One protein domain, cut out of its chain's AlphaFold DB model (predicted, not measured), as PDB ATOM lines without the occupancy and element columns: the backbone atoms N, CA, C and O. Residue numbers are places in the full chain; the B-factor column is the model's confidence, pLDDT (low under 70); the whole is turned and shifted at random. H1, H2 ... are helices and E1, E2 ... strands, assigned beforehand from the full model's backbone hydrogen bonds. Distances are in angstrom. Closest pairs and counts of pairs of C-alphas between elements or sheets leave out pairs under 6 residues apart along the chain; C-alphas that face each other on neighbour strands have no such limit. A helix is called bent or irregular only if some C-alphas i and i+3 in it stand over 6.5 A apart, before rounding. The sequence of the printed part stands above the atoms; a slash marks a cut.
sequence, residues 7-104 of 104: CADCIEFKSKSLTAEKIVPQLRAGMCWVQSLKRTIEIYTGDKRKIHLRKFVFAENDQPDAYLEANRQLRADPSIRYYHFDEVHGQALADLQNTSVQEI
ATOM      1  N   CYS A   7     138.224 145.546 107.368       92.88
ATOM      2  CA  CYS A   7     139.174 144.458 107.527       92.88
ATOM      3  C   CYS A   7     139.463 144.262 109.014       92.88
ATOM      4  O   CYS A   7     139.517 145.235 109.767       92.88
ATOM      5  N   ALA A   8     139.655 143.013 109.421       95.69
ATOM      6  CA  ALA A   8     140.121 142.662 110.752       95.69
ATOM      7  C   ALA A   8     141.247 141.637 110.632       95.69
ATOM      8  O   ALA A   8     141.110 140.642 109.926       95.69
ATOM      9  N   ASP A   9     142.341 141.859 111.346       97.25
ATOM     10  CA  ASP A   9     143.469 140.938 111.368       97.25
ATOM     11  C   ASP A   9     143.595 140.351 112.770       97.25
ATOM     12  O   ASP A   9     143.896 141.056 113.733       97.25
ATOM     13  N   CYS A  10     143.336 139.052 112.900       97.81
ATOM     14  CA  CYS A  10     143.618 138.318 114.126       97.81
ATOM     15  C   CYS A  10     145.061 137.826 114.073       97.81
ATOM     16  O   CYS A  10     145.438 137.104 113.149       97.81
ATOM     17  N   ILE A  11     145.862 138.219 115.059       97.31
ATOM     18  CA  ILE A  11     147.305 137.998 115.057       97.31
ATOM     19  C   ILE A  11     147.718 137.271 116.330       97.31
ATOM     20  O   ILE A  11     147.361 137.697 117.425       97.31
ATOM     21  N   GLU A  12     148.509 136.214 116.175       96.88
ATOM     22  CA  GLU A  12     149.197 135.544 117.275       96.88
ATOM     23  C   GLU A  12     150.715 135.657 117.090       96.88
ATOM     24  O   GLU A  12     151.240 135.405 116.005       96.88
ATOM     25  N   PHE A  13     151.425 135.992 118.166       95.50
ATOM     26  CA  PHE A  13     152.884 136.046 118.197       95.50
ATOM     27  C   PHE A  13     153.442 134.846 118.960       95.50
ATOM     28  O   PHE A  13     153.005 134.559 120.076       95.50
ATOM     29  N   LYS A  14     154.424 134.145 118.389       93.81
ATOM     30  CA  LYS A  14     155.092 133.002 119.027       93.81
ATOM     31  C   LYS A  14     156.605 133.163 118.982       93.81
ATOM     32  O   LYS A  14     157.163 133.580 117.985       93.81
ATOM     33  N   SER A  15     157.283 132.790 120.058       85.62
ATOM     34  CA  SER A  15     158.743 132.902 120.132       85.62
ATOM     35  C   SER A  15     159.492 131.665 119.651       85.62
ATOM     36  O   SER A  15     160.649 131.798 119.295       85.62
ATOM     37  N   LYS A  16     158.887 130.468 119.718       79.56
ATOM     38  CA  LYS A  16     159.528 129.199 119.307       79.56
ATOM     39  C   LYS A  16     158.531 128.164 118.806       79.56
ATOM     40  O   LYS A  16     158.691 127.598 117.738       79.56
ATOM     41  N   SER A  17     157.485 127.870 119.578       82.12
ATOM     42  CA  SER A  17     156.569 126.760 119.277       82.12
ATOM     43  C   SER A  17     155.388 127.182 118.398       82.12
ATOM     44  O   SER A  17     154.656 128.107 118.753       82.12
ATOM     45  N   LEU A  18     155.141 126.423 117.326       88.50
ATOM     46  CA  LEU A  18     153.936 126.504 116.490       88.50
ATOM     47  C   LEU A  18     152.888 125.445 116.872       88.50
ATOM     48  O   LEU A  18     152.304 124.770 116.028       88.50
ATOM     49  N   THR A  19     152.650 125.270 118.172       88.44
ATOM     50  CA  THR A  19     151.648 124.313 118.670       88.44
ATOM     51  C   THR A  19     150.230 124.752 118.300       88.44
ATOM     52  O   THR A  19     149.704 125.744 118.816       88.44
ATOM     53  N   ALA A  20     149.590 123.975 117.422       88.06
ATOM     54  CA  ALA A  20     148.236 124.232 116.930       88.06
ATOM     55  C   ALA A  20     147.198 124.338 118.059       88.06
ATOM     56  O   ALA A  20     146.327 125.202 118.008       88.06
ATOM     57  N   GLU A  21     147.344 123.527 119.112       91.25
ATOM     58  CA  GLU A  21     146.469 123.519 120.296       91.25
ATOM     59  C   GLU A  21     146.407 124.865 121.026       91.25
ATOM     60  O   GLU A  21     145.440 125.140 121.731       91.25
ATOM     61  N   LYS A  22     147.420 125.721 120.859       92.25
ATOM     62  CA  LYS A  22     147.420 127.082 121.407       92.25
ATOM     63  C   LYS A  22     146.983 128.092 120.355       92.25
ATOM     64  O   LYS A  22     146.063 128.866 120.599       92.25
ATOM     65  N   ILE A  23     147.596 128.046 119.172       95.75
ATOM     66  CA  ILE A  23     147.389 129.050 118.118       95.75
ATOM     67  C   ILE A  23     145.937 129.069 117.625       95.75
ATOM     68  O   ILE A  23     145.328 130.137 117.540       95.75
ATOM     69  N   VAL A  24     145.368 127.901 117.311       96.62
ATOM     70  CA  VAL A  24     144.041 127.821 116.688       96.62
ATOM     71  C   VAL A  24     142.951 128.331 117.639       96.62
ATOM     72  O   VAL A  24     142.174 129.195 117.223       96.62
ATOM     73  N   PRO A  25     142.884 127.907 118.920       97.06
ATOM     74  CA  PRO A  25     141.893 128.452 119.847       97.06
ATOM     75  C   PRO A  25     142.050 129.954 120.109       97.06
ATOM     76  O   PRO A  25     141.040 130.652 120.181       97.06
ATOM     77  N   GLN A  26     143.282 130.468 120.204       96.31
ATOM     78  CA  GLN A  26     143.537 131.899 120.414       96.31
ATOM     79  C   GLN A  26     143.016 132.745 119.243       96.31
ATOM     80  O   GLN A  26     142.256 133.695 119.442       96.31
ATOM     81  N   LEU A  27     143.335 132.358 118.006       97.75
ATOM     82  CA  LEU A  27     142.859 133.069 116.816       97.75
ATOM     83  C   LEU A  27     141.352 132.889 116.590       97.75
ATOM     84  O   LEU A  27     140.681 133.807 116.116       97.75
ATOM     85  N   ARG A  28     140.787 131.742 116.985       97.06
ATOM     86  CA  ARG A  28     139.334 131.535 117.002       97.06
ATOM     87  C   ARG A  28     138.642 132.471 117.993       97.06
ATOM     88  O   ARG A  28     137.594 133.011 117.655       97.06
ATOM     89  N   ALA A  29     139.218 132.697 119.173       97.62
ATOM     90  CA  ALA A  29     138.675 133.649 120.139       97.62
ATOM     91  C   ALA A  29     138.649 135.079 119.568       97.62
ATOM     92  O   ALA A  29     137.628 135.758 119.678       97.62
ATOM     93  N   GLY A  30     139.717 135.496 118.875       97.69
ATOM     94  CA  GLY A  30     139.752 136.771 118.149       97.69
ATOM     95  C   GLY A  30     138.655 136.881 117.084       97.69
ATOM     96  O   GLY A  30     137.935 137.876 117.034       97.69
ATOM     97  N   MET A  31     138.449 135.827 116.288       97.62
ATOM     98  CA  MET A  31     137.360 135.771 115.306       97.62
ATOM     99  C   MET A  31     135.980 135.903 115.966       97.62
ATOM    100  O   MET A  31     135.153 136.684 115.498       97.62
ATOM    101  N   CYS A  32     135.723 135.179 117.061       98.00
ATOM    102  CA  CYS A  32     134.462 135.282 117.799       98.00
ATOM    103  C   CYS A  32     134.232 136.701 118.337       98.00
ATOM    104  O   CYS A  32     133.118 137.213 118.248       98.00
ATOM    105  N   TRP A  33     135.282 137.369 118.820       98.00
ATOM    106  CA  TRP A  33     135.194 138.769 119.234       98.00
ATOM    107  C   TRP A  33     134.806 139.692 118.067       98.00
ATOM    108  O   TRP A  33     133.898 140.511 118.213       98.00
ATOM    109  N   VAL A  34     135.408 139.512 116.883       97.88
ATOM    110  CA  VAL A  34     135.040 140.274 115.672       97.88
ATOM    111  C   VAL A  34     133.583 140.023 115.276       97.88
ATOM    112  O   VAL A  34     132.875 140.969 114.937       97.88
ATOM    113  N   GLN A  35     133.096 138.783 115.372       97.62
ATOM    114  CA  GLN A  35     131.687 138.450 115.119       97.62
ATOM    115  C   GLN A  35     130.745 139.179 116.085       97.62
ATOM    116  O   GLN A  35     129.755 139.777 115.652       97.62
ATOM    117  N   SER A  36     131.060 139.181 117.384       98.12
ATOM    118  CA  SER A  36     130.284 139.915 118.390       98.12
ATOM    119  C   SER A  36     130.292 141.426 118.136       98.12
ATOM    120  O   SER A  36     129.242 142.070 118.217       98.12
ATOM    121  N   LEU A  37     131.447 141.994 117.773       96.75
ATOM    122  CA  LEU A  37     131.571 143.410 117.434       96.75
ATOM    123  C   LEU A  37     130.744 143.764 116.196       96.75
ATOM    124  O   LEU A  37     129.974 144.723 116.231       96.75
ATOM    125  N   LYS A  38     130.843 142.963 115.130       96.75
ATOM    126  CA  LYS A  38     130.036 143.130 113.917       96.75
ATOM    127  C   LYS A  38     128.558 143.175 114.287       96.75
ATOM    128  O   LYS A  38     127.851 144.110 113.916       96.75
ATOM    129  N   ARG A  39     128.086 142.188 115.052       97.62
ATOM    130  CA  ARG A  39     126.674 142.106 115.427       97.62
ATOM    131  C   ARG A  39     126.218 143.324 116.228       97.62
ATOM    132  O   ARG A  39     125.114 143.812 116.020       97.62
ATOM    133  N   THR A  40     127.084 143.827 117.102       97.81
ATOM    134  CA  THR A  40     126.849 145.064 117.854       97.81
ATOM    135  C   THR A  40     126.701 146.255 116.902       97.81
ATOM    136  O   THR A  40     125.702 146.966 116.971       97.81
ATOM    137  N   ILE A  41     127.626 146.434 115.955       95.75
ATOM    138  CA  ILE A  41     127.561 147.504 114.947       95.75
ATOM    139  C   ILE A  41     126.256 147.421 114.142       95.75
ATOM    140  O   ILE A  41     125.565 148.430 114.008       95.75
ATOM    141  N   GLU A  42     125.878 146.234 113.664       96.94
ATOM    142  CA  GLU A  42     124.623 146.026 112.928       96.94
ATOM    143  C   GLU A  42     123.396 146.460 113.729       96.94
ATOM    144  O   GLU A  42     122.517 147.123 113.186       96.94
ATOM    145  N   ILE A  43     123.326 146.082 115.010       98.31
ATOM    146  CA  ILE A  43     122.179 146.385 115.873       98.31
ATOM    147  C   ILE A  43     122.046 147.893 116.096       98.31
ATOM    148  O   ILE A  43     120.942 148.424 116.005       98.31
ATOM    149  N   TYR A  44     123.152 148.583 116.378       97.94
ATOM    150  CA  TYR A  44     123.107 149.995 116.768       97.94
ATOM    151  C   TYR A  44     123.141 150.973 115.594       97.94
ATOM    152  O   TYR A  44     122.703 152.110 115.741       97.94
ATOM    153  N   THR A  45     123.660 150.560 114.437       96.62
ATOM    154  CA  THR A  45     123.854 151.462 113.285       96.62
ATOM    155  C   THR A  45     123.089 151.034 112.038       96.62
ATOM    156  O   THR A  45     122.928 151.829 111.117       96.62
ATOM    157  N   GLY A  46     122.636 149.779 111.972       96.06
ATOM    158  CA  GLY A  46     122.078 149.194 110.754       96.06
ATOM    159  C   GLY A  46     123.111 148.908 109.656       96.06
ATOM    160  O   GLY A  46     122.718 148.440 108.587       96.06
ATOM    161  N   ASP A  47     124.410 149.156 109.881       94.19
ATOM    162  CA  ASP A  47     125.463 148.868 108.904       94.19
ATOM    163  C   ASP A  47     125.693 147.356 108.775       94.19
ATOM    164  O   ASP A  47     126.164 146.693 109.697       94.19
ATOM    165  N   LYS A  48     125.350 146.818 107.601       94.00
ATOM    166  CA  LYS A  48     125.430 145.387 107.262       94.00
ATOM    167  C   LYS A  48     126.651 145.033 106.413       94.00
ATOM    168  O   LYS A  48     126.717 143.925 105.878       94.00
ATOM    169  N   ARG A  49     127.594 145.961 106.209       94.00
ATOM    170  CA  ARG A  49     128.820 145.665 105.455       94.00
ATOM    171  C   ARG A  49     129.592 144.534 106.139       94.00
ATOM    172  O   ARG A  49     129.693 144.481 107.362       94.00
ATOM    173  N   LYS A  50     130.137 143.633 105.322       95.06
ATOM    174  CA  LYS A  50     130.929 142.489 105.785       95.06
ATOM    175  C   LYS A  50     132.307 142.929 106.271       95.06
ATOM    176  O   LYS A  50     132.919 143.822 105.674       95.06
ATOM    177  N   ILE A  51     132.815 142.255 107.297       96.25
ATOM    178  CA  ILE A  51     134.206 142.363 107.739       96.25
ATOM    179  C   ILE A  51     135.014 141.251 107.068       96.25
ATOM    180  O   ILE A  51     134.657 140.079 107.146       96.25
ATOM    181  N   HIS A  52     136.111 141.626 106.418       95.69
ATOM    182  CA  HIS A  52     137.077 140.708 105.825       95.69
ATOM    183  C   HIS A  52     138.131 140.380 106.878       95.69
ATOM    184  O   HIS A  52     139.004 141.199 107.173       95.69
ATOM    185  N   LEU A  53     138.022 139.202 107.475       97.31
ATOM    186  CA  LEU A  53     138.918 138.745 108.518       97.31
ATOM    187  C   LEU A  53     140.067 137.921 107.936       97.31
ATOM    188  O   LEU A  53     139.838 136.992 107.160       97.31
ATOM    189  N   ARG A  54     141.298 138.219 108.354       97.88
ATOM    190  CA  ARG A  54     142.489 137.395 108.102       97.88
ATOM    191  C   ARG A  54     143.071 136.922 109.426       97.88
ATOM    192  O   ARG A  54     142.926 137.583 110.454       97.88
ATOM    193  N   LYS A  55     143.749 135.778 109.398       98.31
ATOM    194  CA  LYS A  55     144.460 135.240 110.560       98.31
ATOM    195  C   LYS A  55     145.938 135.090 110.251       98.31
ATOM    196  O   LYS A  55     146.299 134.527 109.216       98.31
ATOM    197  N   PHE A  56     146.777 135.549 111.162       97.81
ATOM    198  CA  PHE A  56     148.220 135.452 111.036       97.81
ATOM    199  C   PHE A  56     148.827 134.857 112.295       97.81
ATOM    200  O   PHE A  56     148.386 135.134 113.412       97.81
ATOM    201  N   VAL A  57     149.877 134.074 112.096       97.31
ATOM    202  CA  VAL A  57     150.830 133.756 113.147       97.31
ATOM    203  C   VAL A  57     152.198 134.272 112.720       97.31
ATOM    204  O   VAL A  57     152.672 133.958 111.628       97.31
ATOM    205  N   PHE A  58     152.818 135.073 113.576       96.62
ATOM    206  CA  PHE A  58     154.194 135.522 113.395       96.62
ATOM    207  C   PHE A  58     155.068 134.813 114.412       96.62
ATOM    208  O   PHE A  58     154.729 134.795 115.603       96.62
ATOM    209  N   ALA A  59     156.164 134.208 113.961       95.31
ATOM    210  CA  ALA A  59     157.067 133.543 114.884       95.31
ATOM    211  C   ALA A  59     158.539 133.583 114.490       95.31
ATOM    212  O   ALA A  59     158.891 133.805 113.336       95.31
ATOM    213  N   GLU A  60     159.376 133.298 115.483       92.88
ATOM    214  CA  GLU A  60     160.759 132.864 115.311       92.88
ATOM    215  C   GLU A  60     160.760 131.339 115.485       92.88
ATOM    216  O   GLU A  60     160.476 130.822 116.567       92.88
ATOM    217  N   ASN A  61     160.928 130.588 114.403       90.94
ATOM    218  CA  ASN A  61     160.955 129.126 114.448       90.94
ATOM    219  C   ASN A  61     161.894 128.629 113.350       90.94
ATOM    220  O   ASN A  61     161.665 128.922 112.178       90.94
ATOM    221  N   ASP A  62     162.907 127.856 113.743       88.81
ATOM    222  CA  ASP A  62     163.963 127.376 112.845       88.81
ATOM    223  C   ASP A  62     163.497 126.263 111.889       88.81
ATOM    224  O   ASP A  62     164.135 125.997 110.875       88.81
ATOM    225  N   GLN A  63     162.395 125.579 112.210       91.62
ATOM    226  CA  GLN A  63     161.850 124.445 111.454       91.62
ATOM    227  C   GLN A  63     160.318 124.545 111.318       91.62
ATOM    228  O   GLN A  63     159.580 123.662 111.780       91.62
ATOM    229  N   PRO A  64     159.793 125.613 110.688       93.12
ATOM    230  CA  PRO A  64     158.360 125.860 110.664       93.12
ATOM    231  C   PRO A  64     157.634 124.902 109.708       93.12
ATOM    232  O   PRO A  64     156.467 124.591 109.924       93.12
ATOM    233  N   ASP A  65     158.324 124.370 108.697       93.81
ATOM    234  CA  ASP A  65     157.740 123.570 107.609       93.81
ATOM    235  C   ASP A  65     157.064 122.271 108.081       93.81
ATOM    236  O   ASP A  65     156.156 121.759 107.419       93.81
ATOM    237  N   ALA A  66     157.432 121.765 109.262       92.69
ATOM    238  CA  ALA A  66     156.753 120.635 109.898       92.69
ATOM    239  C   ALA A  66     155.279 120.938 110.241       92.69
ATOM    240  O   ALA A  66     154.452 120.028 110.292       92.69
ATOM    241  N   TYR A  67     154.942 122.212 110.450       93.75
ATOM    242  CA  TYR A  67     153.617 122.682 110.863       93.75
ATOM    243  C   TYR A  67     152.817 123.311 109.720       93.75
ATOM    244  O   TYR A  67     151.634 123.621 109.898       93.75
ATOM    245  N   LEU A  68     153.448 123.527 108.564       94.81
ATOM    246  CA  LEU A  68     152.908 124.342 107.482       94.81
ATOM    247  C   LEU A  68     152.630 123.524 106.219       94.81
ATOM    248  O   LEU A  68     153.311 122.544 105.917       94.81
ATOM    249  N   GLU A  69     151.607 123.942 105.487       95.00
ATOM    250  CA  GLU A  69     151.362 123.559 104.100       95.00
ATOM    251  C   GLU A  69     152.367 124.250 103.165       95.00
ATOM    252  O   GLU A  69     153.010 125.236 103.537       95.00
ATOM    253  N   ALA A  70     152.469 123.792 101.913       93.81
ATOM    254  CA  ALA A  70     153.400 124.357 100.923       93.81
ATOM    255  C   ALA A  70     153.189 125.863 100.670       93.81
ATOM    256  O   ALA A  70     154.128 126.602 100.384       93.81
ATOM    257  N   ASN A  71     151.955 126.346 100.823       93.69
ATOM    258  CA  ASN A  71     151.613 127.762 100.710       93.69
ATOM    259  C   ASN A  71     151.863 128.549 102.006       93.69
ATOM    260  O   ASN A  71     151.435 129.691 102.091       93.69
ATOM    261  N   ARG A  72     152.508 127.950 103.014       95.06
ATOM    262  CA  ARG A  72     152.754 128.428 104.385       95.06
ATOM    263  C   ARG A  72     151.532 128.881 105.187       95.06
ATOM    264  O   ARG A  72     151.578 129.840 105.962       95.06
ATOM    265  N   GLN A  73     150.419 128.193 104.985       96.25
ATOM    266  CA  GLN A  73     149.319 128.156 105.944       96.25
ATOM    267  C   GLN A  73     149.573 127.052 106.981       96.25
ATOM    268  O   GLN A  73     150.294 126.098 106.698       96.25
ATOM    269  N   LEU A  74     149.011 127.164 108.183       95.81
ATOM    270  CA  LEU A  74     149.092 126.092 109.182       95.81
ATOM    271  C   LEU A  74     148.334 124.850 108.696       95.81
ATOM    272  O   LEU A  74     147.168 124.954 108.326       95.81
ATOM    273  N   ARG A  75     148.943 123.658 108.777       95.50
ATOM    274  CA  ARG A  75     148.263 122.394 108.410       95.50
ATOM    275  C   ARG A  75     147.009 122.144 109.248       95.50
ATOM    276  O   ARG A  75     146.008 121.641 108.759       95.50
ATOM    277  N   ALA A  76     147.067 122.513 110.528       94.94
ATOM    278  CA  ALA A  76     145.970 122.315 111.473       94.94
ATOM    279  C   ALA A  76     144.778 123.266 111.253       94.94
ATOM    280  O   ALA A  76     143.663 122.948 111.659       94.94
ATOM    281  N   ASP A  77     145.006 124.429 110.640       96.12
ATOM    282  CA  ASP A  77     143.957 125.362 110.223       96.12
ATOM    283  C   ASP A  77     144.494 126.192 109.049       96.12
ATOM    284  O   ASP A  77     145.196 127.192 109.258       96.12
ATOM    285  N   PRO A  78     144.144 125.806 107.809       95.31
ATOM    286  CA  PRO A  78     144.609 126.507 106.628       95.31
ATOM    287  C   PRO A  78     144.176 127.979 106.578       95.31
ATOM    288  O   PRO A  78     144.763 128.740 105.827       95.31
ATOM    289  N   SER A  79     143.213 128.453 107.375       96.62
ATOM    290  CA  SER A  79     142.873 129.886 107.375       96.62
ATOM    291  C   SER A  79     143.971 130.792 107.952       96.62
ATOM    292  O   SER A  79     143.946 132.012 107.753       96.62
ATOM    293  N   ILE A  80     144.952 130.213 108.650       97.81
ATOM    294  CA  ILE A  80     146.011 130.944 109.344       97.81
ATOM    295  C   ILE A  80     147.294 130.920 108.517       97.81
ATOM    296  O   ILE A  80     147.854 129.859 108.241       97.81
ATOM    297  N   ARG A  81     147.792 132.106 108.172       97.50
ATOM    298  CA  ARG A  81     149.048 132.293 107.440       97.50
ATOM    299  C   ARG A  81     150.216 132.487 108.404       97.50
ATOM    300  O   ARG A  81     150.126 133.309 109.313       97.50
ATOM    301  N   TYR A  82     151.309 131.769 108.173       96.94
ATOM    302  CA  TYR A  82     152.558 131.947 108.908       96.94
ATOM    303  C   TYR A  82     153.486 132.961 108.235       96.94
ATOM    304  O   TYR A  82     153.652 132.929 107.014       96.94
ATOM    305  N   TYR A  83     154.141 133.777 109.061       97.12
ATOM    306  CA  TYR A  83     155.259 134.639 108.694       97.12
ATOM    307  C   TYR A  83     156.391 134.511 109.716       97.12
ATOM    308  O   TYR A  83     156.143 134.497 110.923       97.12
ATOM    309  N   HIS A  84     157.637 134.447 109.241       95.50
ATOM    310  CA  HIS A  84     158.786 134.597 110.135       95.50
ATOM    311  C   HIS A  84     158.978 136.080 110.483       95.50
ATOM    312  O   HIS A  84     158.720 136.929 109.631       95.50
ATOM    313  N   PHE A  85     159.445 136.424 111.685       94.19
ATOM    314  CA  PHE A  85     159.641 137.838 112.052       94.19
ATOM    315  C   PHE A  85     160.574 138.586 111.094       94.19
ATOM    316  O   PHE A  85     160.229 139.671 110.628       94.19
ATOM    317  N   ASP A  86     161.701 137.970 110.736       93.44
ATOM    318  CA  ASP A  86     162.675 138.571 109.815       93.44
ATOM    319  C   ASP A  86     162.129 138.768 108.395       93.44
ATOM    320  O   ASP A  86     162.551 139.681 107.691       93.44
ATOM    321  N   GLU A  87     161.162 137.946 107.971       92.62
ATOM    322  CA  GLU A  87     160.542 138.044 106.642       92.62
ATOM    323  C   GLU A  87     159.726 139.333 106.498       92.62
ATOM    324  O   GLU A  87     159.663 139.910 105.413       92.62
ATOM    325  N   VAL A  88     159.100 139.791 107.584       94.00
ATOM    326  CA  VAL A  88     158.112 140.881 107.563       94.00
ATOM    327  C   VAL A  88     158.581 142.146 108.275       94.00
ATOM    328  O   VAL A  88     157.805 143.092 108.423       94.00
ATOM    329  N   HIS A  89     159.837 142.192 108.721       92.31
ATOM    330  CA  HIS A  89     160.380 143.359 109.402       92.31
ATOM    331  C   HIS A  89     160.255 144.618 108.526       92.31
ATOM    332  O   HIS A  89     160.709 144.650 107.383       92.31
ATOM    333  N   GLY A  90     159.611 145.661 109.061       91.38
ATOM    334  CA  GLY A  90     159.386 146.926 108.354       91.38
ATOM    335  C   GLY A  90     158.271 146.910 107.299       91.38
ATOM    336  O   GLY A  90     158.043 147.937 106.664       91.38
ATOM    337  N   GLN A  91     157.558 145.794 107.113       95.06
ATOM    338  CA  GLN A  91     156.430 145.718 106.180       95.06
ATOM    339  C   GLN A  91     155.119 146.187 106.820       95.06
ATOM    340  O   GLN A  91     154.880 146.003 108.016       95.06
ATOM    341  N   ALA A  92     154.224 146.753 106.008       93.69
ATOM    342  CA  ALA A  92     152.874 147.067 106.452       93.69
ATOM    343  C   ALA A  92     151.989 145.811 106.432       93.69
ATOM    344  O   ALA A  92     151.957 145.059 105.460       93.69
ATOM    345  N   LEU A  93     151.174 145.628 107.473       91.25
ATOM    346  CA  LEU A  93     150.215 144.517 107.579       91.25
ATOM    347  C   LEU A  93     149.206 144.463 106.410       91.25
ATOM    348  O   LEU A  93     148.674 143.401 106.075       91.25
ATOM    349  N   ALA A  94     148.929 145.608 105.783       90.81
ATOM    350  CA  ALA A  94     148.057 145.700 104.614       90.81
ATOM    351  C   ALA A  94     148.653 145.016 103.369       90.81
ATOM    352  O   ALA A  94     147.890 144.514 102.544       90.81
ATOM    353  N   ASP A  95     149.982 144.950 103.269       92.94
ATOM    354  CA  ASP A  95     150.690 144.377 102.120       92.94
ATOM    355  C   ASP A  95     150.904 142.859 102.268       92.94
ATOM    356  O   ASP A  95     151.127 142.149 101.280       92.94
ATOM    357  N   LEU A  96     150.767 142.340 103.495       94.12
ATOM    358  CA  LEU A  96     150.898 140.916 103.791       94.12
ATOM    359  C   LEU A  96     149.763 140.093 103.167       94.12
ATOM    360  O   LEU A  96     148.579 140.444 103.216       94.12
ATOM    361  N   GLN A  97     150.134 138.943 102.610       92.69
ATOM    362  CA  GLN A  97     149.250 138.077 101.839       92.69
ATOM    363  C   GLN A  97     148.686 136.942 102.695       92.69
ATOM    364  O   GLN A  97     149.400 136.038 103.126       92.69
ATOM    365  N   ASN A  98     147.365 136.927 102.852       94.25
ATOM    366  CA  ASN A  98     146.622 135.743 103.266       94.25
ATOM    367  C   ASN A  98     145.354 135.649 102.413       94.25
ATOM    368  O   ASN A  98     144.442 136.464 102.557       94.25
ATOM    369  N   THR A  99     145.318 134.671 101.510       89.69
ATOM    370  CA  THR A  99     144.193 134.434 100.594       89.69
ATOM    371  C   THR A  99     142.998 133.784 101.286       89.69
ATOM    372  O   THR A  99     141.893 133.818 100.749       89.69
ATOM    373  N   SER A 100     143.186 133.242 102.491       92.31
ATOM    374  CA  SER A 100     142.137 132.599 103.282       92.31
ATOM    375  C   SER A 100     141.332 133.622 104.089       92.31
ATOM    376  O   SER A 100     141.252 133.561 105.317       92.31
ATOM    377  N   VAL A 101     140.751 134.594 103.383       92.12
ATOM    378  CA  VAL A 101     139.905 135.639 103.970       92.12
ATOM    379  C   VAL A 101     138.553 135.047 104.365       92.12
ATOM    380  O   VAL A 101     137.892 134.393 103.560       92.12
ATOM    381  N   GLN A 102     138.117 135.316 105.594       93.94
ATOM    382  CA  GLN A 102     136.790 134.953 106.085       93.94
ATOM    383  C   GLN A 102     135.887 136.184 106.094       93.94
ATOM    384  O   GLN A 102     136.284 137.244 106.570       93.94
ATOM    385  N   GLU A 103     134.666 136.052 105.588       94.19
ATOM    386  CA  GLU A 103     133.676 137.127 105.638       94.19
ATOM    387  C   GLU A 103     132.755 136.956 106.853       94.19
ATOM    388  O   GLU A 103     132.185 135.881 107.057       94.19
ATOM    389  N   ILE A 104     132.611 138.023 107.642       91.44
ATOM    390  CA  ILE A 104     131.772 138.115 108.853       91.44
ATOM    391  C   ILE A 104     130.697 139.198 108.685       91.44
ATOM    392  O   ILE A 104     131.021 140.270 108.129       91.44
TER     393      ILE A 104
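What this domain is: This is residues 7 to 104 of the 104 residues of an uncharacterized protein of Halomonas sp. HAL1 (UniProt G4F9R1). A strongly twisted sheet of three parallel strands, E1, E2 and E3, has one long helix, H1, over one face; H1 runs along the strands and its last turns reach past the sheet. Beyond the sheet, the unnamed residues 60 to 76 make a long loop from E2 to E3, and after the short helix H2 the unnamed residues 89 to 104 fold back, so that residues 102 to 103 pair antiparallel with residues 52 to 53 of E2. The printed part has 98 residues, with named elements in the order E1, H1, E2, E3, H2 and the sheet order E1, E2, E3. The class is mixed, helices and strands. The whole is compact, with a radius of gyration of the C-alphas of 14.5 A, yet elongated, spanning 47 by 29 by 22 A.

Where its parts are: E2, residues 51 to 59, is 25.5 A long. E1, residues 7 to 14, measures 22.7 A and begins at C-alpha 7, (139.174, 144.458, 107.527). E3, residues 77 to 84, measures 17.5 A and bends by 65 degrees at residue 80. H1, residues 20 to 45, is 36.7 A long and ends at C-alpha 45, (123.854, 151.462, 113.285); it is neither bent nor irregular, but only just: C-alphas 21 and 24 are 6.1 A apart. H2, residues 85 to 88, ends at C-alpha 88, (158.112, 140.881, 107.563).

How they stand to each other: E2 is the inner strand; E1 and E3 are edge strands. E1 and E2 are parallel at 16 degrees, with N 10 and O 54 at 2.9 A and N 56 and O 10 at 2.9 A, within hydrogen-bond range. E2 and E3 are parallel at 49 degrees, with N 57 and O 81 at 2.9 A and N 83 and O 57 at 3.0 A, within hydrogen-bond range. H1 is on the sheet at a height over the sheet of 9.2 A, in two layers, a helix on one face of a sheet. It lies over E1 and E2, and only just not over E3, on which 2 of its C-alphas fall. It runs along the strands, at 26 degrees to E2 on the local plane. The closest C-alphas of E1 and H1 are those of Cys 10 and Gly 30, 5.8 A apart; those of H1 and E2 are Leu 27 and Lys 55, 6.8 A apart. E1, H1 and E2 form a strand-helix-strand unit, two parallel neighbour strands with a helix between them in the chain, with a right-handed crossover. H2 only grazes the sheet with its residues 85 to 88, and H1 and H2 are apart. In H1, 21 of 22 O i to N i+4 pairs are within hydrogen-bond range; H2 is too short for such a pair.

The domain as a whole: The two C-alphas farthest apart, those of Gly 46 and Asp 62, are 47.3 A apart. The printed part has no cut and ends at residue 104, the chain's last. The link from E2 to E3, 17 residues, is long; those from E1 to H1, H1 to E2 and E3 to H2 are tight. The mean pLDDT of the printed part of this model is 94.6, and no printed residue is under 70.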